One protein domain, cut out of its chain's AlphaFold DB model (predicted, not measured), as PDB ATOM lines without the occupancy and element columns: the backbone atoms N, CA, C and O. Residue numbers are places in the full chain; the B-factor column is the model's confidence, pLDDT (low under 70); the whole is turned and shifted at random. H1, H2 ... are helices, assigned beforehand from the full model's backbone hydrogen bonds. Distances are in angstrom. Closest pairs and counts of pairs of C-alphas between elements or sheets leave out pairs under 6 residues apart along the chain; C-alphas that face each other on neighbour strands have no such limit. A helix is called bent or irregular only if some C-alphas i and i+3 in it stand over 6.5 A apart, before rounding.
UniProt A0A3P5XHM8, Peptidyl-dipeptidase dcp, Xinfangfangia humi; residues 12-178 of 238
ATOM      1  N   PHE A  12     271.887 228.467 244.947       93.88
ATOM      2  CA  PHE A  12     270.836 227.477 244.672       93.88
ATOM      3  C   PHE A  12     270.619 227.141 243.187       93.88
ATOM      4  O   PHE A  12     269.604 226.532 242.857       93.88
ATOM      5  N   GLY A  13     271.546 227.507 242.295       93.25
ATOM      6  CA  GLY A  13     271.370 227.304 240.856       93.25
ATOM      7  C   GLY A  13     270.241 228.165 240.288       93.25
ATOM      8  O   GLY A  13     269.465 227.708 239.456       93.25
ATOM      9  N   LEU A  14     270.103 229.401 240.769       95.12
ATOM     10  CA  LEU A  14     269.163 230.368 240.207       95.12
ATOM     11  C   LEU A  14     269.551 230.765 238.771       95.12
ATOM     12  O   LEU A  14     270.727 231.039 238.508       95.12
ATOM     13  N   PRO A  15     268.586 230.919 237.850       96.31
ATOM     14  CA  PRO A  15     268.882 231.451 236.529       96.31
ATOM     15  C   PRO A  15     269.578 232.818 236.641       96.31
ATOM     16  O   PRO A  15     269.102 233.687 237.384       96.31
ATOM     17  N   PRO A  16     270.690 233.061 235.926       95.69
ATOM     18  CA  PRO A  16     271.386 234.342 235.951       95.69
ATOM     19  C   PRO A  16     270.622 235.391 235.120       95.69
ATOM     20  O   PRO A  16     271.118 235.857 234.098       95.69
ATOM     21  N   PHE A  17     269.416 235.777 235.559       96.06
ATOM     22  CA  PHE A  17     268.465 236.621 234.811       96.06
ATOM     23  C   PHE A  17     269.079 237.900 234.232       96.06
ATOM     24  O   PHE A  17     268.762 238.269 233.109       96.06
ATOM     25  N   ALA A  18     270.019 238.533 234.940       95.06
ATOM     26  CA  ALA A  18     270.702 239.742 234.471       95.06
ATOM     27  C   ALA A  18     271.532 239.548 233.182       95.06
ATOM     28  O   ALA A  18     271.901 240.528 232.539       95.06
ATOM     29  N   ARG A  19     271.867 238.302 232.824       95.62
ATOM     30  CA  ARG A  19     272.633 237.942 231.622       95.62
ATOM     31  C   ARG A  19     271.763 237.363 230.505       95.62
ATOM     32  O   ARG A  19     272.264 237.239 229.391       95.62
ATOM     33  N   ILE A  20     270.528 236.967 230.808       96.81
ATOM     34  CA  ILE A  20     269.631 236.280 229.874       96.81
ATOM     35  C   ILE A  20     268.928 237.322 229.011       96.81
ATOM     36  O   ILE A  20     268.340 238.270 229.531       96.81
ATOM     37  N   ARG A  21     268.979 237.136 227.694       96.94
ATOM     38  CA  ARG A  21     268.268 237.963 226.718       96.94
ATOM     39  C   ARG A  21     267.320 237.114 225.888       96.94
ATOM     40  O   ARG A  21     267.491 235.901 225.775       96.94
ATOM     41  N   ASP A  22     266.328 237.758 225.280       97.25
ATOM     42  CA  ASP A  22     265.308 237.053 224.503       97.25
ATOM     43  C   ASP A  22     265.918 236.295 223.309       97.25
ATOM     44  O   ASP A  22     265.458 235.205 222.961       97.25
ATOM     45  N   GLU A  23     267.009 236.808 222.729       96.75
ATOM     46  CA  GLU A  23     267.710 236.170 221.610       96.75
ATOM     47  C   GLU A  23     268.465 234.892 222.011       96.75
ATOM     48  O   GLU A  23     268.823 234.094 221.142       96.75
ATOM     49  N   ASP A  24     268.701 234.669 223.308       97.81
ATOM     50  CA  ASP A  24     269.406 233.482 223.788       97.81
ATOM     51  C   ASP A  24     268.502 232.231 223.744       97.81
ATOM     52  O   ASP A  24     269.010 231.113 223.630       97.81
ATOM     53  N   PHE A  25     267.171 232.382 223.793       98.25
ATOM     54  CA  PHE A  25     266.249 231.251 223.950       98.25
ATOM     55  C   PHE A  25     266.162 230.343 222.726       98.25
ATOM     56  O   PHE A  25     266.312 229.134 222.869       98.25
ATOM     57  N   ALA A  26     265.924 230.887 221.531       97.62
ATOM     58  CA  ALA A  26     265.762 230.076 220.322       97.62
ATOM     59  C   ALA A  26     266.954 229.121 220.069       97.62
ATOM     60  O   ALA A  26     266.725 227.911 219.980       97.62
ATOM     61  N   PRO A  27     268.221 229.593 220.039       97.94
ATOM     62  CA  PRO A  27     269.363 228.695 219.877       97.94
ATOM     63  C   PRO A  27     269.559 227.747 221.070       97.94
ATOM     64  O   PRO A  27     270.064 226.642 220.879       97.94
ATOM     65  N   ALA A  28     269.168 228.142 222.290       98.31
ATOM     66  CA  ALA A  28     269.242 227.260 223.453       98.31
ATOM     67  C   ALA A  28     268.243 226.100 223.361       98.31
ATOM     68  O   ALA A  28     268.620 224.959 223.607       98.31
ATOM     69  N   PHE A  29     266.997 226.372 222.964       98.44
ATOM     70  CA  PHE A  29     265.982 225.342 222.750       98.44
ATOM     71  C   PHE A  29     266.381 224.370 221.645       98.44
ATOM     72  O   PHE A  29     266.246 223.163 221.833       98.44
ATOM     73  N   ASP A  30     266.886 224.870 220.516       97.94
ATOM     74  CA  ASP A  30     267.296 224.012 219.401       97.94
ATOM     75  C   ASP A  30     268.421 223.046 219.821       97.94
ATOM     76  O   ASP A  30     268.344 221.846 219.544       97.94
ATOM     77  N   GLU A  31     269.428 223.532 220.553       98.44
ATOM     78  CA  GLU A  31     270.513 222.684 221.058       98.44
ATOM     79  C   GLU A  31     270.050 221.739 222.176       98.44
ATOM     80  O   GLU A  31     270.392 220.556 222.163       98.44
ATOM     81  N   ALA A  32     269.229 222.215 223.114       98.31
ATOM     82  CA  ALA A  32     268.698 221.392 224.195       98.31
ATOM     83  C   ALA A  32     267.813 220.249 223.670       98.31
ATOM     84  O   ALA A  32     267.976 219.102 224.084       98.31
ATOM     85  N   LEU A  33     266.942 220.527 222.694       98.38
ATOM     86  CA  LEU A  33     266.144 219.508 222.008       98.38
ATOM     87  C   LEU A  33     267.029 218.501 221.264       98.38
ATOM     88  O   LEU A  33     266.737 217.305 221.264       98.38
ATOM     89  N   ARG A  34     268.113 218.959 220.627       98.38
ATOM     90  CA  ARG A  34     269.072 218.075 219.949       98.38
ATOM     91  C   ARG A  34     269.754 217.127 220.939       98.38
ATOM     92  O   ARG A  34     269.838 215.928 220.667       98.38
ATOM     93  N   LEU A  35     270.228 217.649 222.071       98.38
ATOM     94  CA  LEU A  35     270.868 216.867 223.134       98.38
ATOM     95  C   LEU A  35     269.897 215.856 223.753       98.38
ATOM     96  O   LEU A  35     270.244 214.680 223.883       98.38
ATOM     97  N   ALA A  36     268.675 216.288 224.064       98.44
ATOM     98  CA  ALA A  36     267.653 215.425 224.642       98.44
ATOM     99  C   ALA A  36     267.294 214.266 223.699       98.44
ATOM    100  O   ALA A  36     267.332 213.104 224.105       98.44
ATOM    101  N   ARG A  37     267.050 214.550 222.410       98.44
ATOM    102  CA  ARG A  37     266.794 213.512 221.394       98.44
ATOM    103  C   ARG A  37     267.927 212.498 221.288       98.44
ATOM    104  O   ARG A  37     267.655 211.304 221.193       98.44
ATOM    105  N   ALA A  38     269.181 212.953 221.315       98.44
ATOM    106  CA  ALA A  38     270.338 212.061 221.255       98.44
ATOM    107  C   ALA A  38     270.370 211.098 222.454       98.44
ATOM    108  O   ALA A  38     270.485 209.890 222.264       98.44
ATOM    109  N   ARG A  39     270.169 211.610 223.673       98.38
ATOM    110  CA  ARG A  39     270.145 210.785 224.892       98.38
ATOM    111  C   ARG A  39     268.967 209.817 224.917       98.38
ATOM    112  O   ARG A  39     269.145 208.646 225.231       98.38
ATOM    113  N   ILE A  40     267.773 210.266 224.532       98.25
ATOM    114  CA  ILE A  40     266.588 209.398 224.431       98.25
ATOM    115  C   ILE A  40     266.818 208.281 223.411       98.25
ATOM    116  O   ILE A  40     266.451 207.133 223.663       98.25
ATOM    117  N   HIS A  41     267.443 208.596 222.274       97.81
ATOM    118  CA  HIS A  41     267.822 207.592 221.288       97.81
ATOM    119  C   HIS A  41     268.803 206.572 221.881       97.81
ATOM    120  O   HIS A  41     268.558 205.373 221.777       97.81
ATOM    121  N   GLU A  42     269.864 207.023 222.556       97.88
ATOM    122  CA  GLU A  42     270.835 206.146 223.225       97.88
ATOM    123  C   GLU A  42     270.174 205.216 224.253       97.88
ATOM    124  O   GLU A  42     270.435 204.013 224.237       97.88
ATOM    125  N   ILE A  43     269.261 205.730 225.082       98.06
ATOM    126  CA  ILE A  43     268.494 204.926 226.048       98.06
ATOM    127  C   ILE A  43     267.631 203.887 225.324       98.06
ATOM    128  O   ILE A  43     267.574 202.723 225.722       98.06
ATOM    129  N   ALA A  44     266.956 204.293 224.245       97.06
ATOM    130  CA  ALA A  44     266.051 203.431 223.496       97.06
ATOM    131  C   ALA A  44     266.783 202.299 222.753       97.06
ATOM    132  O   ALA A  44     266.250 201.191 222.670       97.06
ATOM    133  N   THR A  45     267.987 202.556 222.228       96.31
ATOM    134  CA  THR A  45     268.742 201.598 221.399       96.31
ATOM    135  C   THR A  45     269.882 200.885 222.121       96.31
ATOM    136  O   THR A  45     270.405 199.914 221.584       96.31
ATOM    137  N   GLY A  46     270.306 201.364 223.291       94.00
ATOM    138  CA  GLY A  46     271.413 200.779 224.049       94.00
ATOM    139  C   GLY A  46     271.067 199.436 224.695       94.00
ATOM    140  O   GLY A  46     269.899 199.070 224.821       94.00
ATOM    141  N   ASP A  47     272.080 198.713 225.171       92.50
ATOM    142  CA  ASP A  47     271.905 197.380 225.776       92.50
ATOM    143  C   ASP A  47     271.406 197.428 227.232       92.50
ATOM    144  O   ASP A  47     270.849 196.453 227.736       92.50
ATOM    145  N   GLY A  48     271.575 198.569 227.912       90.00
ATOM    146  CA  GLY A  48     271.148 198.757 229.298       90.00
ATOM    147  C   GLY A  48     269.637 198.577 229.464       90.00
ATOM    148  O   GLY A  48     268.845 199.184 228.738       90.00
ATOM    149  N   ALA A  49     269.233 197.719 230.399       89.75
ATOM    150  CA  ALA A  49     267.832 197.351 230.624       89.75
ATOM    151  C   ALA A  49     267.433 197.348 232.109       89.75
ATOM    152  O   ALA A  49     266.344 196.885 232.441       89.75
ATOM    153  N   ASP A  50     268.308 197.832 232.994       95.75
ATOM    154  CA  ASP A  50     267.987 198.040 234.404       95.75
ATOM    155  C   ASP A  50     267.310 199.404 234.632       95.75
ATOM    156  O   ASP A  50     267.091 200.189 233.704       95.75
ATOM    157  N   PHE A  51     266.903 199.659 235.877       97.94
ATOM    158  CA  PHE A  51     266.183 200.879 236.225       97.94
ATOM    159  C   PHE A  51     267.001 202.138 235.920       97.94
ATOM    160  O   PHE A  51     266.456 203.080 235.348       97.94
ATOM    161  N   ASP A  52     268.287 202.157 236.266       97.81
ATOM    162  CA  ASP A  52     269.129 203.344 236.122       97.81
ATOM    163  C   ASP A  52     269.443 203.630 234.648       97.81
ATOM    164  O   ASP A  52     269.378 204.781 234.222       97.81
ATOM    165  N   ALA A  53     269.690 202.596 233.840       97.31
ATOM    166  CA  ALA A  53     269.951 202.735 232.410       97.31
ATOM    167  C   ALA A  53     268.721 203.170 231.597       97.31
ATOM    168  O   ALA A  53     268.882 203.680 230.490       97.31
ATOM    169  N   VAL A  54     267.504 202.959 232.117       97.75
ATOM    170  CA  VAL A  54     266.255 203.328 231.432       97.75
ATOM    171  C   VAL A  54     265.571 204.502 232.121       97.75
ATOM    172  O   VAL A  54     265.547 205.597 231.575       97.75
ATOM    173  N   ILE A  55     265.004 204.298 233.310       98.19
ATOM    174  CA  ILE A  55     264.219 205.316 234.017       98.19
ATOM    175  C   ILE A  55     265.128 206.401 234.597       98.19
ATOM    176  O   ILE A  55     264.853 207.580 234.405       98.19
ATOM    177  N   GLY A  56     266.227 206.020 235.255       97.69
ATOM    178  CA  GLY A  56     267.195 206.986 235.786       97.69
ATOM    179  C   GLY A  56     267.810 207.852 234.684       97.69
ATOM    180  O   GLY A  56     267.931 209.064 234.833       97.69
ATOM    181  N   ALA A  57     268.135 207.244 233.543       98.00
ATOM    182  CA  ALA A  57     268.638 207.957 232.379       98.00
ATOM    183  C   ALA A  57     267.575 208.867 231.739       98.00
ATOM    184  O   ALA A  57     267.913 209.981 231.342       98.00
ATOM    185  N   LEU A  58     266.305 208.441 231.671       97.75
ATOM    186  CA  LEU A  58     265.203 209.278 231.175       97.75
ATOM    187  C   LEU A  58     265.009 210.536 232.028       97.75
ATOM    188  O   LEU A  58     264.918 211.621 231.466       97.75
ATOM    189  N   GLU A  59     265.053 210.411 233.358       97.06
ATOM    190  CA  GLU A  59     264.951 211.548 234.292       97.06
ATOM    191  C   GLU A  59     266.070 212.591 234.112       97.06
ATOM    192  O   GLU A  59     265.943 213.729 234.556       97.06
ATOM    193  N   LEU A  60     267.181 212.221 233.469       97.00
ATOM    194  CA  LEU A  60     268.321 213.105 233.218       97.00
ATOM    195  C   LEU A  60     268.466 213.504 231.743       97.00
ATOM    196  O   LEU A  60     269.286 214.369 231.420       97.00
ATOM    197  N   ALA A  61     267.705 212.884 230.839       97.56
ATOM    198  CA  ALA A  61     267.877 213.050 229.402       97.56
ATOM    199  C   ALA A  61     267.577 214.485 228.946       97.56
ATOM    200  O   ALA A  61     268.243 214.994 228.042       97.56
ATOM    201  N   GLU A  62     266.634 215.150 229.614       97.25
ATOM    202  CA  GLU A  62     266.081 216.452 229.232       97.25
ATOM    203  C   GLU A  62     266.660 217.628 230.035       97.25
ATOM    204  O   GLU A  62     266.181 218.747 229.909       97.25
ATOM    205  N   ARG A  63     267.730 217.420 230.815       96.19
ATOM    206  CA  ARG A  63     268.267 218.410 231.767       96.19
ATOM    207  C   ARG A  63     268.413 219.837 231.213       96.19
ATOM    208  O   ARG A  63     267.988 220.792 231.855       96.19
ATOM    209  N   GLU A  64     269.049 220.007 230.056       97.44
ATOM    210  CA  GLU A  64     269.232 221.323 229.434       97.44
ATOM    211  C   GLU A  64     267.906 221.877 228.913       97.44
ATOM    212  O   GLU A  64     267.682 223.083 228.978       97.44
ATOM    213  N   LEU A  65     267.013 221.014 228.426       98.19
ATOM    214  CA  LEU A  65     265.696 221.429 227.955       98.19
ATOM    215  C   LEU A  65     264.848 221.937 229.118       98.19
ATOM    216  O   LEU A  65     264.281 223.019 229.002       98.19
ATOM    217  N   ASP A  66     264.839 221.231 230.248       97.12
ATOM    218  CA  ASP A  66     264.170 221.659 231.478       97.12
ATOM    219  C   ASP A  66     264.726 222.988 231.988       97.12
ATOM    220  O   ASP A  66     263.969 223.887 232.361       97.12
ATOM    221  N   GLN A  67     266.053 223.147 231.952       96.50
ATOM    222  CA  GLN A  67     266.723 224.379 232.361       96.50
ATOM    223  C   GLN A  67     266.283 225.574 231.500       96.50
ATOM    224  O   GLN A  67     265.892 226.615 232.030       96.50
ATOM    225  N   VAL A  68     266.309 225.426 230.173       98.00
ATOM    226  CA  VAL A  68     265.912 226.480 229.228       98.00
ATOM    227  C   VAL A  68     264.408 226.764 229.328       98.00
ATOM    228  O   VAL A  68     263.996 227.923 229.443       98.00
ATOM    229  N   ALA A  69     263.585 225.713 229.321       97.25
ATOM    230  CA  ALA A  69     262.131 225.805 229.344       97.25
ATOM    231  C   ALA A  69     261.610 226.410 230.649       97.25
ATOM    232  O   ALA A  69     260.713 227.253 230.611       97.25
ATOM    233  N   GLY A  70     262.194 226.036 231.792       96.69
ATOM    234  CA  GLY A  70     261.819 226.567 233.099       96.69
ATOM    235  C   GLY A  70     261.953 228.088 233.166       96.69
ATOM    236  O   GLY A  70     261.035 228.768 233.622       96.69
ATOM    237  N   VAL A  71     263.052 228.636 232.638       97.69
ATOM    238  CA  VAL A  71     263.247 230.093 232.551       97.69
ATOM    239  C   VAL A  71     262.277 230.712 231.554       97.69
ATOM    240  O   VAL A  71     261.616 231.703 231.867       97.69
ATOM    241  N   PHE A  72     262.179 230.139 230.354       97.69
ATOM    242  CA  PHE A  72     261.389 230.724 229.277       97.69
ATOM    243  C   PHE A  72     259.905 230.827 229.629       97.69
ATOM    244  O   PHE A  72     259.304 231.890 229.466       97.69
ATOM    245  N   TYR A  73     259.305 229.746 230.132       93.69
ATOM    246  CA  TYR A  73     257.888 229.735 230.489       93.69
ATOM    247  C   TYR A  73     257.603 230.525 231.770       93.69
ATOM    248  O   TYR A  73     256.507 231.067 231.905       93.69
ATOM    249  N   ASN A  74     258.582 230.670 232.673       95.69
ATOM    250  CA  ASN A  74     258.472 231.602 233.793       95.69
ATOM    251  C   ASN A  74     258.384 233.057 233.306       95.69
ATOM    252  O   ASN A  74     257.426 233.749 233.645       95.69
ATOM    253  N   LEU A  75     259.329 233.499 232.468       95.12
ATOM    254  CA  LEU A  75     259.329 234.861 231.928       95.12
ATOM    255  C   LEU A  75     258.117 235.116 231.033       95.12
ATOM    256  O   LEU A  75     257.454 236.130 231.188       95.12
ATOM    257  N   SER A  76     257.768 234.180 230.152       89.19
ATOM    258  CA  SER A  76     256.612 234.337 229.259       89.19
ATOM    259  C   SER A  76     255.279 234.393 230.012       89.19
ATOM    260  O   SER A  76     254.317 234.962 229.508       89.19
ATOM    261  N   GLY A  77     255.201 233.800 231.209       85.00
ATOM    262  CA  GLY A  77     254.014 233.873 232.060       85.00
ATOM    263  C   GLY A  77     253.954 235.119 232.949       85.00
ATOM    264  O   GLY A  77     252.862 235.603 233.229       85.00
ATOM    265  N   ALA A  78     255.100 235.624 233.414       87.88
ATOM    266  CA  ALA A  78     255.164 236.711 234.396       87.88
ATOM    267  C   ALA A  78     255.489 238.093 233.797       87.88
ATOM    268  O   ALA A  78     255.074 239.106 234.348       87.88
ATOM    269  N   ASP A  79     256.231 238.126 232.695       88.19
ATOM    270  CA  ASP A  79     256.760 239.318 232.026       88.19
ATOM    271  C   ASP A  79     256.753 239.066 230.508       88.19
ATOM    272  O   ASP A  79     257.787 238.936 229.859       88.19
ATOM    273  N   SER A  80     255.577 238.854 229.917       86.00
ATOM    274  CA  SER A  80     255.507 238.545 228.484       86.00
ATOM    275  C   SER A  80     255.821 239.765 227.616       86.00
ATOM    276  O   SER A  80     255.656 240.913 228.025       86.00
ATOM    277  N   ASN A  81     256.252 239.519 226.380       88.81
ATOM    278  CA  ASN A  81     256.469 240.553 225.370       88.81
ATOM    279  C   ASN A  81     256.283 239.969 223.950       88.81
ATOM    280  O   ASN A  81     256.252 238.743 223.796       88.81
ATOM    281  N   PRO A  82     256.203 240.801 222.891       89.81
ATOM    282  CA  PRO A  82     255.975 240.314 221.528       89.81
ATOM    283  C   PRO A  82     257.005 239.287 221.032       89.81
ATOM    284  O   PRO A  82     256.643 238.367 220.296       89.81
ATOM    285  N   THR A  83     258.271 239.409 221.445       94.56
ATOM    286  CA  THR A  83     259.348 238.471 221.091       94.56
ATOM    287  C   THR A  83     259.127 237.110 221.750       94.56
ATOM    288  O   THR A  83     259.165 236.083 221.072       94.56
ATOM    289  N   ARG A  84     258.826 237.090 223.055       94.19
ATOM    290  CA  ARG A  84     258.530 235.869 223.823       94.19
ATOM    291  C   ARG A  84     257.254 235.192 223.322       94.19
ATOM    292  O   ARG A  84     257.250 233.983 223.117       94.19
ATOM    293  N   GLU A  85     256.204 235.955 223.018       89.00
ATOM    294  CA  GLU A  85     254.961 235.427 222.434       89.00
ATOM    295  C   GLU A  85     255.178 234.799 221.049       89.00
ATOM    296  O   GLU A  85     254.602 233.748 220.746       89.00
ATOM    297  N   ALA A  86     255.996 235.428 220.198       91.19
ATOM    298  CA  ALA A  86     256.368 234.866 218.901       91.19
ATOM    299  C   ALA A  86     257.150 233.564 219.072       91.19
ATOM    300  O   ALA A  86     256.778 232.546 218.491       91.19
ATOM    301  N   LEU A  87     258.145 233.563 219.958       94.38
ATOM    302  CA  LEU A  87     258.926 232.370 220.240       94.38
ATOM    303  C   LEU A  87     258.066 231.240 220.835       94.38
ATOM    304  O   LEU A  87     258.239 230.084 220.461       94.38
ATOM    305  N   MET A  88     257.079 231.542 221.685       90.50
ATOM    306  CA  MET A  88     256.116 230.542 222.169       90.50
ATOM    307  C   MET A  88     255.348 229.866 221.024       90.50
ATOM    308  O   MET A  88     255.129 228.655 221.089       90.50
ATOM    309  N   ARG A  89     254.942 230.615 219.981       86.88
ATOM    310  CA  ARG A  89     254.264 230.040 218.799       86.88
ATOM    311  C   ARG A  89     255.180 229.102 218.032       86.88
ATOM    312  O   ARG A  89     254.731 228.033 217.627       86.88
ATOM    313  N   ASP A  90     256.442 229.480 217.876       90.62
ATOM    314  CA  ASP A  90     257.432 228.686 217.147       90.62
ATOM    315  C   ASP A  90     257.846 227.424 217.924       90.62
ATOM    316  O   ASP A  90     258.086 226.369 217.333       90.62
ATOM    317  N   LEU A  91     257.903 227.505 219.258       91.12
ATOM    318  CA  LEU A  91     258.282 226.391 220.129       91.12
ATOM    319  C   LEU A  91     257.147 225.394 220.363       91.12
ATOM    320  O   LEU A  91     257.416 224.200 220.468       91.12
ATOM    321  N   ALA A  92     255.890 225.836 220.430       86.38
ATOM    322  CA  ALA A  92     254.744 224.959 220.680       86.38
ATOM    323  C   ALA A  92     254.698 223.697 219.786       86.38
ATOM    324  O   ALA A  92     254.589 222.593 220.336       86.38
ATOM    325  N   PRO A  93     254.827 223.789 218.443       85.56
ATOM    326  CA  PRO A  93     254.869 222.602 217.596       85.56
ATOM    327  C   PRO A  93     256.119 221.748 217.848       85.56
ATOM    328  O   PRO A  93     255.983 220.530 217.940       85.56
ATOM    329  N   LYS A  94     257.302 222.353 218.041       91.50
ATOM    330  CA  LYS A  94     258.560 221.627 218.312       91.50
ATOM    331  C   LYS A  94     258.487 220.806 219.606       91.50
ATOM    332  O   LYS A  94     258.866 219.638 219.622       91.50
ATOM    333  N   MET A  95     257.957 221.397 220.678       91.38
ATOM    334  CA  MET A  95     257.784 220.727 221.974       91.38
ATOM    335  C   MET A  95     256.732 219.614 221.892       91.38
ATOM    336  O   MET A  95     256.920 218.531 222.447       91.38
ATOM    337  N   SER A  96     255.633 219.850 221.165       85.12
ATOM    338  CA  SER A  96     254.604 218.829 220.941       85.12
ATOM    339  C   SER A  96     255.121 217.650 220.118       85.12
ATOM    340  O   SER A  96     254.722 216.509 220.375       85.12
ATOM    341  N   GLU A  97     255.951 217.916 219.112       88.19
ATOM    342  CA  GLU A  97     256.602 216.894 218.299       88.19
ATOM    343  C   GLU A  97     257.546 216.060 219.166       88.19
ATOM    344  O   GLU A  97     257.353 214.852 219.265       88.19
ATOM    345  N   PHE A  98     258.457 216.699 219.902       94.69
ATOM    346  CA  PHE A  98     259.395 216.025 220.803       94.69
ATOM    347  C   PHE A  98     258.697 215.142 221.858       94.69
ATOM    348  O   PHE A  98     259.023 213.964 222.011       94.69
ATOM    349  N   SER A  99     257.654 215.648 222.525       90.88
ATOM    350  CA  SER A  99     256.861 214.848 223.476       90.88
ATOM    351  C   SER A  99     256.176 213.638 222.810       90.88
ATOM    352  O   SER A  99     256.057 212.554 223.399       90.88
ATOM    353  N   SER A 100     255.738 213.798 221.557       87.88
ATOM    354  CA  SER A 100     255.153 212.702 220.779       87.88
ATOM    355  C   SER A 100     256.211 211.684 220.360       87.88
ATOM    356  O   SER A 100     255.944 210.491 220.455       87.88
ATOM    357  N   GLU A 101     257.406 212.123 219.953       92.12
ATOM    358  CA  GLU A 101     258.541 211.247 219.636       92.12
ATOM    359  C   GLU A 101     258.870 210.329 220.818       92.12
ATOM    360  O   GLU A 101     258.974 209.120 220.624       92.12
ATOM    361  N   ILE A 102     258.948 210.870 222.041       95.00
ATOM    362  CA  ILE A 102     259.213 210.082 223.256       95.00
ATOM    363  C   ILE A 102     258.103 209.062 223.489       95.00
ATOM    364  O   ILE A 102     258.358 207.863 223.592       95.00
ATOM    365  N   THR A 103     256.856 209.525 223.576       91.12
ATOM    366  CA  THR A 103     255.747 208.660 224.000       91.12
ATOM    367  C   THR A 103     255.320 207.640 222.942       91.12
ATOM    368  O   THR A 103     254.732 206.615 223.292       91.12
ATOM    369  N   ASN A 104     255.653 207.876 221.670       89.88
ATOM    370  CA  ASN A 104     255.460 206.931 220.570       89.88
ATOM    371  C   ASN A 104     256.697 206.043 220.310       89.88
ATOM    372  O   ASN A 104     256.652 205.180 219.425       89.88
ATOM    373  N   ASN A 105     257.801 206.222 221.046       94.81
ATOM    374  CA  ASN A 105     259.019 205.432 220.881       94.81
ATOM    375  C   ASN A 105     258.799 203.991 221.371       94.81
ATOM    376  O   ASN A 105     258.873 203.693 222.565       94.81
ATOM    377  N   LYS A 106     258.523 203.078 220.431       93.81
ATOM    378  CA  LYS A 106     258.252 201.661 220.730       93.81
ATOM    379  C   LYS A 106     259.433 200.941 221.401       93.81
ATOM    380  O   LYS A 106     259.174 200.257 222.389       93.81
ATOM    381  N   PRO A 107     260.693 201.068 220.932       96.00
ATOM    382  CA  PRO A 107     261.842 200.486 221.634       96.00
ATOM    383  C   PRO A 107     261.958 200.940 223.093       96.00
ATOM    384  O   PRO A 107     262.150 200.117 223.987       96.00
ATOM    385  N   LEU A 108     261.766 202.237 223.347       97.31
ATOM    386  CA  LEU A 108     261.806 202.791 224.696       97.31
ATOM    387  C   LEU A 108     260.673 202.239 225.570       97.31
ATOM    388  O   LEU A 108     260.914 201.776 226.683       97.31
ATOM    389  N   PHE A 109     259.442 202.224 225.051       97.19
ATOM    390  CA  PHE A 109     258.305 201.660 225.775       97.19
ATOM    391  C   PHE A 109     258.490 200.166 226.071       97.19
ATOM    392  O   PHE A 109     258.152 199.712 227.162       97.19
ATOM    393  N   ALA A 110     259.081 199.404 225.145       96.81
ATOM    394  CA  ALA A 110     259.382 197.994 225.362       96.81
ATOM    395  C   ALA A 110     260.334 197.788 226.552       96.81
ATOM    396  O   ALA A 110     260.067 196.927 227.387       96.81
ATOM    397  N   LYS A 111     261.381 198.615 226.692       97.56
ATOM    398  CA  LYS A 111     262.280 198.584 227.862       97.56
ATOM    399  C   LYS A 111     261.537 198.873 229.170       97.56
ATOM    400  O   LYS A 111     261.730 198.162 230.155       97.56
ATOM    401  N   ILE A 112     260.650 199.871 229.168       97.81
ATOM    402  CA  ILE A 112     259.813 200.208 230.330       97.81
ATOM    403  C   ILE A 112     258.888 199.037 230.696       97.81
ATOM    404  O   ILE A 112     258.763 198.697 231.874       97.81
ATOM    405  N   GLU A 113     258.263 198.381 229.714       97.50
ATOM    406  CA  GLU A 113     257.439 197.194 229.967       97.50
ATOM    407  C   GLU A 113     258.273 196.025 230.499       97.50
ATOM    408  O   GLU A 113     257.842 195.374 231.448       97.50
ATOM    409  N   THR A 114     259.470 195.773 229.963       96.75
ATOM    410  CA  THR A 114     260.372 194.734 230.485       96.75
ATOM    411  C   THR A 114     260.687 194.963 231.962       96.75
ATOM    412  O   THR A 114     260.517 194.047 232.770       96.75
ATOM    413  N   LEU A 115     261.057 196.190 232.339       97.19
ATOM    414  CA  LEU A 115     261.270 196.565 233.739       97.19
ATOM    415  C   LEU A 115     260.012 196.373 234.583       97.19
ATOM    416  O   LEU A 115     260.075 195.821 235.679       97.19
ATOM    417  N   TRP A 116     258.854 196.786 234.068       97.81
ATOM    418  CA  TRP A 116     257.588 196.631 234.773       97.81
ATOM    419  C   TRP A 116     257.228 195.168 235.038       97.81
ATOM    420  O   TRP A 116     256.744 194.845 236.126       97.81
ATOM    421  N   GLN A 117     257.460 194.270 234.078       97.38
ATOM    422  CA  GLN A 117     257.217 192.839 234.275       97.38
ATOM    423  C   GLN A 117     258.204 192.228 235.279       97.38
ATOM    424  O   GLN A 117     257.813 191.373 236.071       97.38
ATOM    425  N   ALA A 118     259.452 192.704 235.302       96.75
ATOM    426  CA  ALA A 118     260.497 192.233 236.212       96.75
ATOM    427  C   ALA A 118     260.517 192.936 237.587       96.75
ATOM    428  O   ALA A 118     261.352 192.596 238.428       96.75
ATOM    429  N   ARG A 119     259.620 193.900 237.838       97.00
ATOM    430  CA  ARG A 119     259.688 194.830 238.984       97.00
ATOM    431  C   ARG A 119     259.785 194.153 240.357       97.00
ATOM    432  O   ARG A 119     260.493 194.655 241.220       97.00
ATOM    433  N   GLU A 120     259.126 193.006 240.544       96.25
ATOM    434  CA  GLU A 120     259.126 192.260 241.817       96.25
ATOM    435  C   GLU A 120     260.499 191.621 242.109       96.25
ATOM    436  O   GLU A 120     260.871 191.429 243.262       96.25
ATOM    437  N   SER A 121     261.266 191.302 241.062       95.19
ATOM    438  CA  SER A 121     262.598 190.684 241.148       95.19
ATOM    439  C   SER A 121     263.754 191.660 240.913       95.19
ATOM    440  O   SER A 121     264.908 191.289 241.101       95.19
ATOM    441  N   ALA A 122     263.467 192.896 240.500       93.44
ATOM    442  CA  ALA A 122     264.471 193.893 240.120       93.44
ATOM    443  C   ALA A 122     265.118 194.621 241.316       93.44
ATOM    444  O   ALA A 122     265.989 195.461 241.116       93.44
ATOM    445  N   GLY A 123     264.700 194.323 242.553       95.62
ATOM    446  CA  GLY A 123     265.281 194.925 243.759       95.62
ATOM    447  C   GLY A 123     265.035 196.433 243.889       95.62
ATOM    448  O   GLY A 123     265.810 197.117 244.552       95.62
ATOM    449  N   LEU A 124     263.978 196.951 243.252       97.75
ATOM    450  CA  LEU A 124     263.648 198.375 243.266       97.75
ATOM    451  C   LEU A 124     263.235 198.826 244.666       97.75
ATOM    452  O   LEU A 124     262.434 198.170 245.337       97.75
ATOM    453  N   ASN A 125     263.725 199.992 245.080       98.12
ATOM    454  CA  ASN A 125     263.205 200.646 246.273       98.12
ATOM    455  C   ASN A 125     261.785 201.223 246.012       98.12
ATOM    456  O   ASN A 125     261.350 201.307 244.855       98.12
ATOM    457  N   PRO A 126     261.038 201.637 247.057       98.44
ATOM    458  CA  PRO A 126     259.673 202.141 246.887       98.44
ATOM    459  C   PRO A 126     259.544 203.352 245.949       98.44
ATOM    460  O   PRO A 126     258.553 203.461 245.227       98.44
ATOM    461  N   GLU A 127     260.532 204.249 245.933       98.25
ATOM    462  CA  GLU A 127     260.531 205.435 245.068       98.25
ATOM    463  C   GLU A 127     260.788 205.054 243.607       98.25
ATOM    464  O   GLU A 127     260.032 205.461 242.729       98.25
ATOM    465  N   GLN A 128     261.771 204.191 243.343       98.44
ATOM    466  CA  GLN A 128     262.054 203.664 242.005       98.44
ATOM    467  C   GLN A 128     260.839 202.926 241.432       98.44
ATOM    468  O   GLN A 128     260.422 203.187 240.304       98.44
ATOM    469  N   LEU A 129     260.205 202.055 242.226       98.44
ATOM    470  CA  LEU A 129     258.983 201.366 241.812       98.44
ATOM    471  C   LEU A 129     257.873 202.363 241.459       98.44
ATOM    472  O   LEU A 129     257.172 202.191 240.457       98.44
ATOM    473  N   ARG A 130     257.727 203.425 242.258       98.38
ATOM    474  CA  ARG A 130     256.727 204.461 242.012       98.38
ATOM    475  C   ARG A 130     257.007 205.230 240.722       98.38
ATOM    476  O   ARG A 130     256.079 205.436 239.941       98.38
ATOM    477  N   VAL A 131     258.249 205.639 240.484       98.19
ATOM    478  CA  VAL A 131     258.629 206.358 239.260       98.19
ATOM    479  C   VAL A 131     258.412 205.469 238.033       98.19
ATOM    480  O   VAL A 131     257.774 205.904 237.076       98.19
ATOM    481  N   LEU A 132     258.802 204.191 238.088       98.50
ATOM    482  CA  LEU A 132     258.530 203.223 237.019       98.50
ATOM    483  C   LEU A 132     257.024 203.092 236.718       98.50
ATOM    484  O   LEU A 132     256.619 203.094 235.553       98.50
ATOM    485  N   GLU A 133     256.177 203.014 237.749       98.31
ATOM    486  CA  GLU A 133     254.718 202.978 237.586       98.31
ATOM    487  C   GLU A 133     254.192 204.237 236.875       98.31
ATOM    488  O   GLU A 133     253.327 204.146 235.994       98.31
ATOM    489  N   LEU A 134     254.704 205.413 237.250       98.38
ATOM    490  CA  LEU A 134     254.314 206.691 236.658       98.38
ATOM    491  C   LEU A 134     254.728 206.781 235.187       98.38
ATOM    492  O   LEU A 134     253.880 207.124 234.359       98.38
ATOM    493  N   TYR A 135     255.960 206.393 234.845       97.88
ATOM    494  CA  TYR A 135     256.421 206.328 233.456       97.88
ATOM    495  C   TYR A 135     255.558 205.392 232.623       97.88
ATOM    496  O   TYR A 135     255.012 205.791 231.594       97.88
ATOM    497  N   ARG A 136     255.344 204.162 233.096       97.75
ATOM    498  CA  ARG A 136     254.492 203.208 232.388       97.75
ATOM    499  C   ARG A 136     253.090 203.773 232.160       97.75
ATOM    500  O   ARG A 136     252.563 203.726 231.050       97.75
ATOM    501  N   ARG A 137     252.479 204.344 233.199       98.00
ATOM    502  CA  ARG A 137     251.146 204.957 233.114       98.00
ATOM    503  C   ARG A 137     251.113 206.117 232.118       98.00
ATOM    504  O   ARG A 137     250.123 206.247 231.396       98.00
ATOM    505  N   MET A 138     252.152 206.948 232.085       96.44
ATOM    506  CA  MET A 138     252.290 208.049 231.134       96.44
ATOM    507  C   MET A 138     252.288 207.525 229.694       96.44
ATOM    508  O   MET A 138     251.458 207.967 228.902       96.44
ATOM    509  N   PHE A 139     253.127 206.535 229.376       96.44
ATOM    510  CA  PHE A 139     253.184 205.924 228.043       96.44
ATOM    511  C   PHE A 139     251.852 205.272 227.641       96.44
ATOM    512  O   PHE A 139     251.356 205.495 226.535       96.44
ATOM    513  N   LEU A 140     251.205 204.536 228.551       95.50
ATOM    514  CA  LEU A 140     249.895 203.931 228.286       95.50
ATOM    515  C   LEU A 140     248.818 204.982 227.985       95.50
ATOM    516  O   LEU A 140     248.088 204.854 227.004       95.50
ATOM    517  N   ARG A 141     248.736 206.051 228.788       94.25
ATOM    518  CA  ARG A 141     247.802 207.170 228.554       94.25
ATOM    519  C   ARG A 141     248.124 207.944 227.282       94.25
ATOM    520  O   ARG A 141     247.227 208.503 226.658       94.25
ATOM    521  N   ALA A 142     249.393 207.957 226.897       92.00
ATOM    522  CA  ALA A 142     249.850 208.514 225.642       92.00
ATOM    523  C   ALA A 142     249.569 207.597 224.438       92.00
ATOM    524  O   ALA A 142     249.772 208.042 223.312       92.00
ATOM    525  N   GLY A 143     249.055 206.383 224.648       92.75
ATOM    526  CA  GLY A 143     248.679 205.460 223.584       92.75
ATOM    527  C   GLY A 143     249.823 204.592 223.067       92.75
ATOM    528  O   GLY A 143     249.729 204.113 221.944       92.75
ATOM    529  N   ALA A 144     250.868 204.341 223.863       92.69
ATOM    530  CA  ALA A 144     252.022 203.531 223.452       92.69
ATOM    531  C   ALA A 144     251.676 202.080 223.040       92.69
ATOM    532  O   ALA A 144     252.455 201.436 222.342       92.69
ATOM    533  N   GLN A 145     250.505 201.566 223.443       91.81
ATOM    534  CA  GLN A 145     249.973 200.257 223.026       91.81
ATOM    535  C   GLN A 145     249.046 200.318 221.801       91.81
ATOM    536  O   GLN A 145     248.532 199.288 221.373       91.81
ATOM    537  N   LEU A 146     248.779 201.505 221.249       92.38
ATOM    538  CA  LEU A 146     247.986 201.629 220.029       92.38
ATOM    539  C   LEU A 146     248.816 201.228 218.810       92.38
ATOM    540  O   LEU A 146     250.020 201.472 218.729       92.38
ATOM    541  N   GLU A 147     248.134 200.675 217.813       89.38
ATOM    542  CA  GLU A 147     248.733 200.265 216.547       89.38
ATOM    543  C   GLU A 147     247.944 200.813 215.352       89.38
ATOM    544  O   GLU A 147     246.774 201.195 215.467       89.38
ATOM    545  N   GLY A 148     248.609 200.868 214.194       91.31
ATOM    546  CA  GLY A 148     248.029 201.295 212.921       91.31
ATOM    547  C   GLY A 148     247.319 202.651 212.991       91.31
ATOM    548  O   GLY A 148     247.794 203.599 213.620       91.31
ATOM    549  N   ALA A 149     246.138 202.718 212.372       93.19
ATOM    550  CA  ALA A 149     245.367 203.950 212.218       93.19
ATOM    551  C   ALA A 149     245.003 204.635 213.551       93.19
ATOM    552  O   ALA A 149     244.862 205.858 213.598       93.19
ATOM    553  N   ALA A 150     244.856 203.881 214.648       93.00
ATOM    554  CA  ALA A 150     244.539 204.459 215.955       93.00
ATOM    555  C   ALA A 150     245.719 205.266 216.526       93.00
ATOM    556  O   ALA A 150     245.518 206.366 217.047       93.00
ATOM    557  N   ALA A 151     246.944 204.748 216.387       87.38
ATOM    558  CA  ALA A 151     248.163 205.425 216.833       87.38
ATOM    559  C   ALA A 151     248.442 206.694 216.009       87.38
ATOM    560  O   ALA A 151     248.713 207.764 216.564       87.38
ATOM    561  N   GLU A 152     248.293 206.602 214.684       86.94
ATOM    562  CA  GLU A 152     248.418 207.747 213.773       86.94
ATOM    563  C   GLU A 152     247.399 208.839 214.120       86.94
ATOM    564  O   GLU A 152     247.745 210.014 214.278       86.94
ATOM    565  N   ARG A 153     246.134 208.450 214.335       91.50
ATOM    566  CA  ARG A 153     245.067 209.388 214.691       91.50
ATOM    567  C   ARG A 153     245.351 210.109 216.003       91.50
ATOM    568  O   ARG A 153     245.131 211.321 216.061       91.50
ATOM    569  N   LEU A 154     245.815 209.399 217.036       89.00
ATOM    570  CA  LEU A 154     246.132 210.000 218.334       89.00
ATOM    571  C   LEU A 154     247.279 211.012 218.223       89.00
ATOM    572  O   LEU A 154     247.186 212.092 218.806       89.00
ATOM    573  N   THR A 155     248.307 210.711 217.428       83.44
ATOM    574  CA  THR A 155     249.417 211.640 217.156       83.44
ATOM    575  C   THR A 155     248.905 212.948 216.545       83.44
ATOM    576  O   THR A 155     249.202 214.032 217.049       83.44
ATOM    577  N   VAL A 156     248.025 212.859 215.539       87.00
ATOM    578  CA  VAL A 156     247.387 214.040 214.926       87.00
ATOM    579  C   VAL A 156     246.517 214.812 215.932       87.00
ATOM    580  O   VAL A 156     246.534 216.043 215.935       87.00
ATOM    581  N   VAL A 157     245.754 214.127 216.803       90.00
ATOM    582  CA  VAL A 157     244.958 214.797 217.858       90.00
ATOM    583  C   VAL A 157     245.856 215.598 218.795       90.00
ATOM    584  O   VAL A 157     245.559 216.764 219.049       90.00
ATOM    585  N   LYS A 158     246.925 214.987 219.312       84.12
ATOM    586  CA  LYS A 158     247.816 215.616 220.296       84.12
ATOM    587  C   LYS A 158     248.482 216.872 219.743       84.12
ATOM    588  O   LYS A 158     248.419 217.914 220.388       84.12
ATOM    589  N   SER A 159     249.024 216.797 218.525       80.75
ATOM    590  CA  SER A 159     249.637 217.948 217.850       80.75
ATOM    591  C   SER A 159     248.648 219.112 217.679       80.75
ATOM    592  O   SER A 159     248.952 220.265 218.006       80.75
ATOM    593  N   ARG A 160     247.411 218.810 217.258       86.62
ATOM    594  CA  ARG A 160     246.357 219.826 217.149       86.62
ATOM    595  C   ARG A 160     245.983 220.411 218.514       86.62
ATOM    596  O   ARG A 160     245.767 221.614 218.602       86.62
ATOM    597  N   LEU A 161     245.901 219.591 219.563       86.94
ATOM    598  CA  LEU A 161     245.558 220.049 220.911       86.94
ATOM    599  C   LEU A 161     246.619 221.000 221.479       86.94
ATOM    600  O   LEU A 161     246.248 222.033 222.028       86.94
ATOM    601  N   ALA A 162     247.909 220.699 221.296       78.31
ATOM    602  CA  ALA A 162     248.998 221.587 221.708       78.31
ATOM    603  C   ALA A 162     248.903 222.952 221.010       78.31
ATOM    604  O   ALA A 162     248.900 223.991 221.668       78.31
ATOM    605  N   SER A 163     248.705 222.944 219.687       80.50
ATOM    606  CA  SER A 163     248.542 224.168 218.889       80.50
ATOM    607  C   SER A 163     247.328 224.999 219.334       80.50
ATOM    608  O   SER A 163     247.411 226.223 219.459       80.50
ATOM    609  N   LEU A 164     246.194 224.339 219.609       88.25
ATOM    610  CA  LEU A 164     244.983 224.992 220.117       88.25
ATOM    611  C   LEU A 164     245.189 225.574 221.519       88.25
ATOM    612  O   LEU A 164     244.709 226.672 221.777       88.25
ATOM    613  N   GLY A 165     245.910 224.874 222.400       83.94
ATOM    614  CA  GLY A 165     246.242 225.360 223.741       83.94
ATOM    615  C   GLY A 165     247.063 226.647 223.699       83.94
ATOM    616  O   GLY A 165     246.675 227.636 224.316       83.94
ATOM    617  N   THR A 166     248.135 226.675 222.900       78.12
ATOM    618  CA  THR A 166     248.944 227.889 222.698       78.12
ATOM    619  C   THR A 166     248.116 229.030 222.115       78.12
ATOM    620  O   THR A 166     248.185 230.150 222.615       78.12
ATOM    621  N   THR A 167     247.295 228.746 221.100       84.06
ATOM    622  CA  THR A 167     246.416 229.753 220.481       84.06
ATOM    623  C   THR A 167     245.431 230.326 221.499       84.06
ATOM    624  O   THR A 167     245.265 231.537 221.580       84.06
ATOM    625  N   PHE A 168     244.806 229.475 222.317       88.06
ATOM    626  CA  PHE A 168     243.869 229.907 223.352       88.06
ATOM    627  C   PHE A 168     244.536 230.824 224.383       88.06
ATOM    628  O   PHE A 168     244.008 231.895 224.669       88.06
ATOM    629  N   SER A 169     245.707 230.443 224.905       80.88
ATOM    630  CA  SER A 169     246.446 231.271 225.867       80.88
ATOM    631  C   SER A 169     246.827 232.636 225.292       80.88
ATOM    632  O   SER A 169     246.751 233.636 225.999       80.88
ATOM    633  N   GLN A 170     247.210 232.694 224.014       78.88
ATOM    634  CA  GLN A 170     247.567 233.955 223.361       78.88
ATOM    635  C   GLN A 170     246.355 234.827 223.050       78.88
ATOM    636  O   GLN A 170     246.439 236.038 223.225       78.88
ATOM    637  N   ASN A 171     245.231 234.231 222.647       86.69
ATOM    638  CA  ASN A 171     243.982 234.968 222.474       86.69
ATOM    639  C   ASN A 171     243.540 235.596 223.801       86.69
ATOM    640  O   ASN A 171     243.242 236.781 223.832       86.69
ATOM    641  N   LEU A 172     243.593 234.840 224.905       85.19
ATOM    642  CA  LEU A 172     243.255 235.361 226.232       85.19
ATOM    643  C   LEU A 172     244.170 236.527 226.646       85.19
ATOM    644  O   LEU A 172     243.687 237.541 227.139       85.19
ATOM    645  N   LEU A 173     245.483 236.401 226.421       80.00
ATOM    646  CA  LEU A 173     246.439 237.471 226.722       80.00
ATOM    647  C   LEU A 173     246.200 238.718 225.855       80.00
ATOM    648  O   LEU A 173     246.319 239.840 226.346       80.00
ATOM    649  N   ALA A 174     245.868 238.527 224.575       81.25
ATOM    650  CA  ALA A 174     245.525 239.621 223.677       81.25
ATOM    651  C   ALA A 174     244.246 240.332 224.136       81.25
ATOM    652  O   ALA A 174     244.262 241.552 224.264       81.25
ATOM    653  N   ASP A 175     243.197 239.585 224.484       82.81
ATOM    654  CA  ASP A 175     241.947 240.145 225.005       82.81
ATOM    655  C   ASP A 175     242.192 240.958 226.293       82.81
ATOM    656  O   ASP A 175     241.719 242.092 226.409       82.81
ATOM    657  N   GLU A 176     242.996 240.437 227.234       81.25
ATOM    658  CA  GLU A 176     243.341 241.147 228.476       81.25
ATOM    659  C   GLU A 176     244.138 242.440 228.250       81.25
ATOM    660  O   GLU A 176     244.004 243.403 229.018       81.25
ATOM    661  N   ARG A 177     244.988 242.464 227.220       78.31
ATOM    662  CA  ARG A 177     245.831 243.616 226.889       78.31
ATOM    663  C   ARG A 177     245.062 244.690 226.129       78.31
ATOM    664  O   ARG A 177     245.227 245.874 226.450       78.31
ATOM    665  N   ASP A 178     244.300 244.269 225.124       87.38
ATOM    666  CA  ASP A 178     243.734 245.131 224.089       87.38
ATOM    667  C   ASP A 178     242.439 245.800 224.565       87.38
ATOM    668  O   ASP A 178     242.178 246.954 224.211       87.38
TER     669      ASP A 178
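What this domain is: This is residues 12 to 178 of the 238 residues of the protein "Peptidyl-dipeptidase dcp" of Xinfangfangia humi (UniProt A0A3P5XHM8). Three long helices, H1, the bent H4 and H7, stand in a loose row with H4 in the middle. H2 and H3 fold back along H1 on one face of the row, and the hairpin of H5 and H6 packs on H2 at the end where H1 and H4b finish. The printed part has 167 residues with seven named helices, H1 to H7 in order, and no named strand, in the class all helix. It is only just compact, close to loose, with a radius of gyration of the C-alphas of 18.3 A and spans of 58 by 43 by 26 A.

Where its parts are: Begin at Phe 12; residues 12 to 21 lead to H1, residues 22 to 45. Find C-alpha 22 at (265.308, 237.053, 224.503); from there H1 runs 35.8 A to C-alpha 45 at (268.742, 201.598, 221.399). H1 is only just irregular, with C-alphas 23 and 26 6.53 A apart. Next come H2, residues 51 to 61, and H3, residues 63 to 78, 22.7 A long. H4, residues 82 to 103, was assigned as one helix by its hydrogen bonds but is bent, with C-alphas 90 and 93 6.6 A apart; read it as H4a, 82 to 90, and H4b, 93 to 103, at a steep tilt of 39 degrees. H5 holds residues 106 to 118 and H6 126 to 141. H7, residues 148 to 178, runs 45.4 A to C-alpha 178 at (243.734, 245.131, 224.089).

How they stand to each other: Start from H1, the hub, which touches four helices. H1 and H2 form a helical hairpin at a shallow tilt of 15 degrees; their closest C-alphas, of Ala 36 and Ala 61, are 5.3 A apart. H3 touches residues 25 to 36 of H1, closest at Ala 32 and Leu 65, C-alphas 4.8 A apart. H4b only just touches H1, with 3 pairs of C-alphas within 8 A, closest at Ile 40 and Ile 102, 7.5 A. On to H7: it touches H4b, opposite ways, closest at the C-alphas of Ser 96 and Ser 159, 5.9 A. H1 and H7 are apart. H5 and H6 form a helical hairpin, closest at the C-alphas of Ile 112 and Arg 136, 6.4 A. H6 touches H2, closest at the C-alphas of Ile 55 and Leu 132, 6.8 A. Of the touching pairs with a tilt, 4 of 10 are shallow: part aligned, part crossed packing. Every O i to N i+4 pair is within hydrogen-bond range in H4a, H4b, H5, H6 and H7, against 18 of 20 in H1, 4 of 7 in H2 and 11 of 12 in H3.

The domain as a whole: Look for the farthest C-alphas at Ser 121 and Asp 178, 60.1 A apart. The printed part has no cut, and no link is long. Its mean pLDDT is 93.3, and no printed residue is under 70.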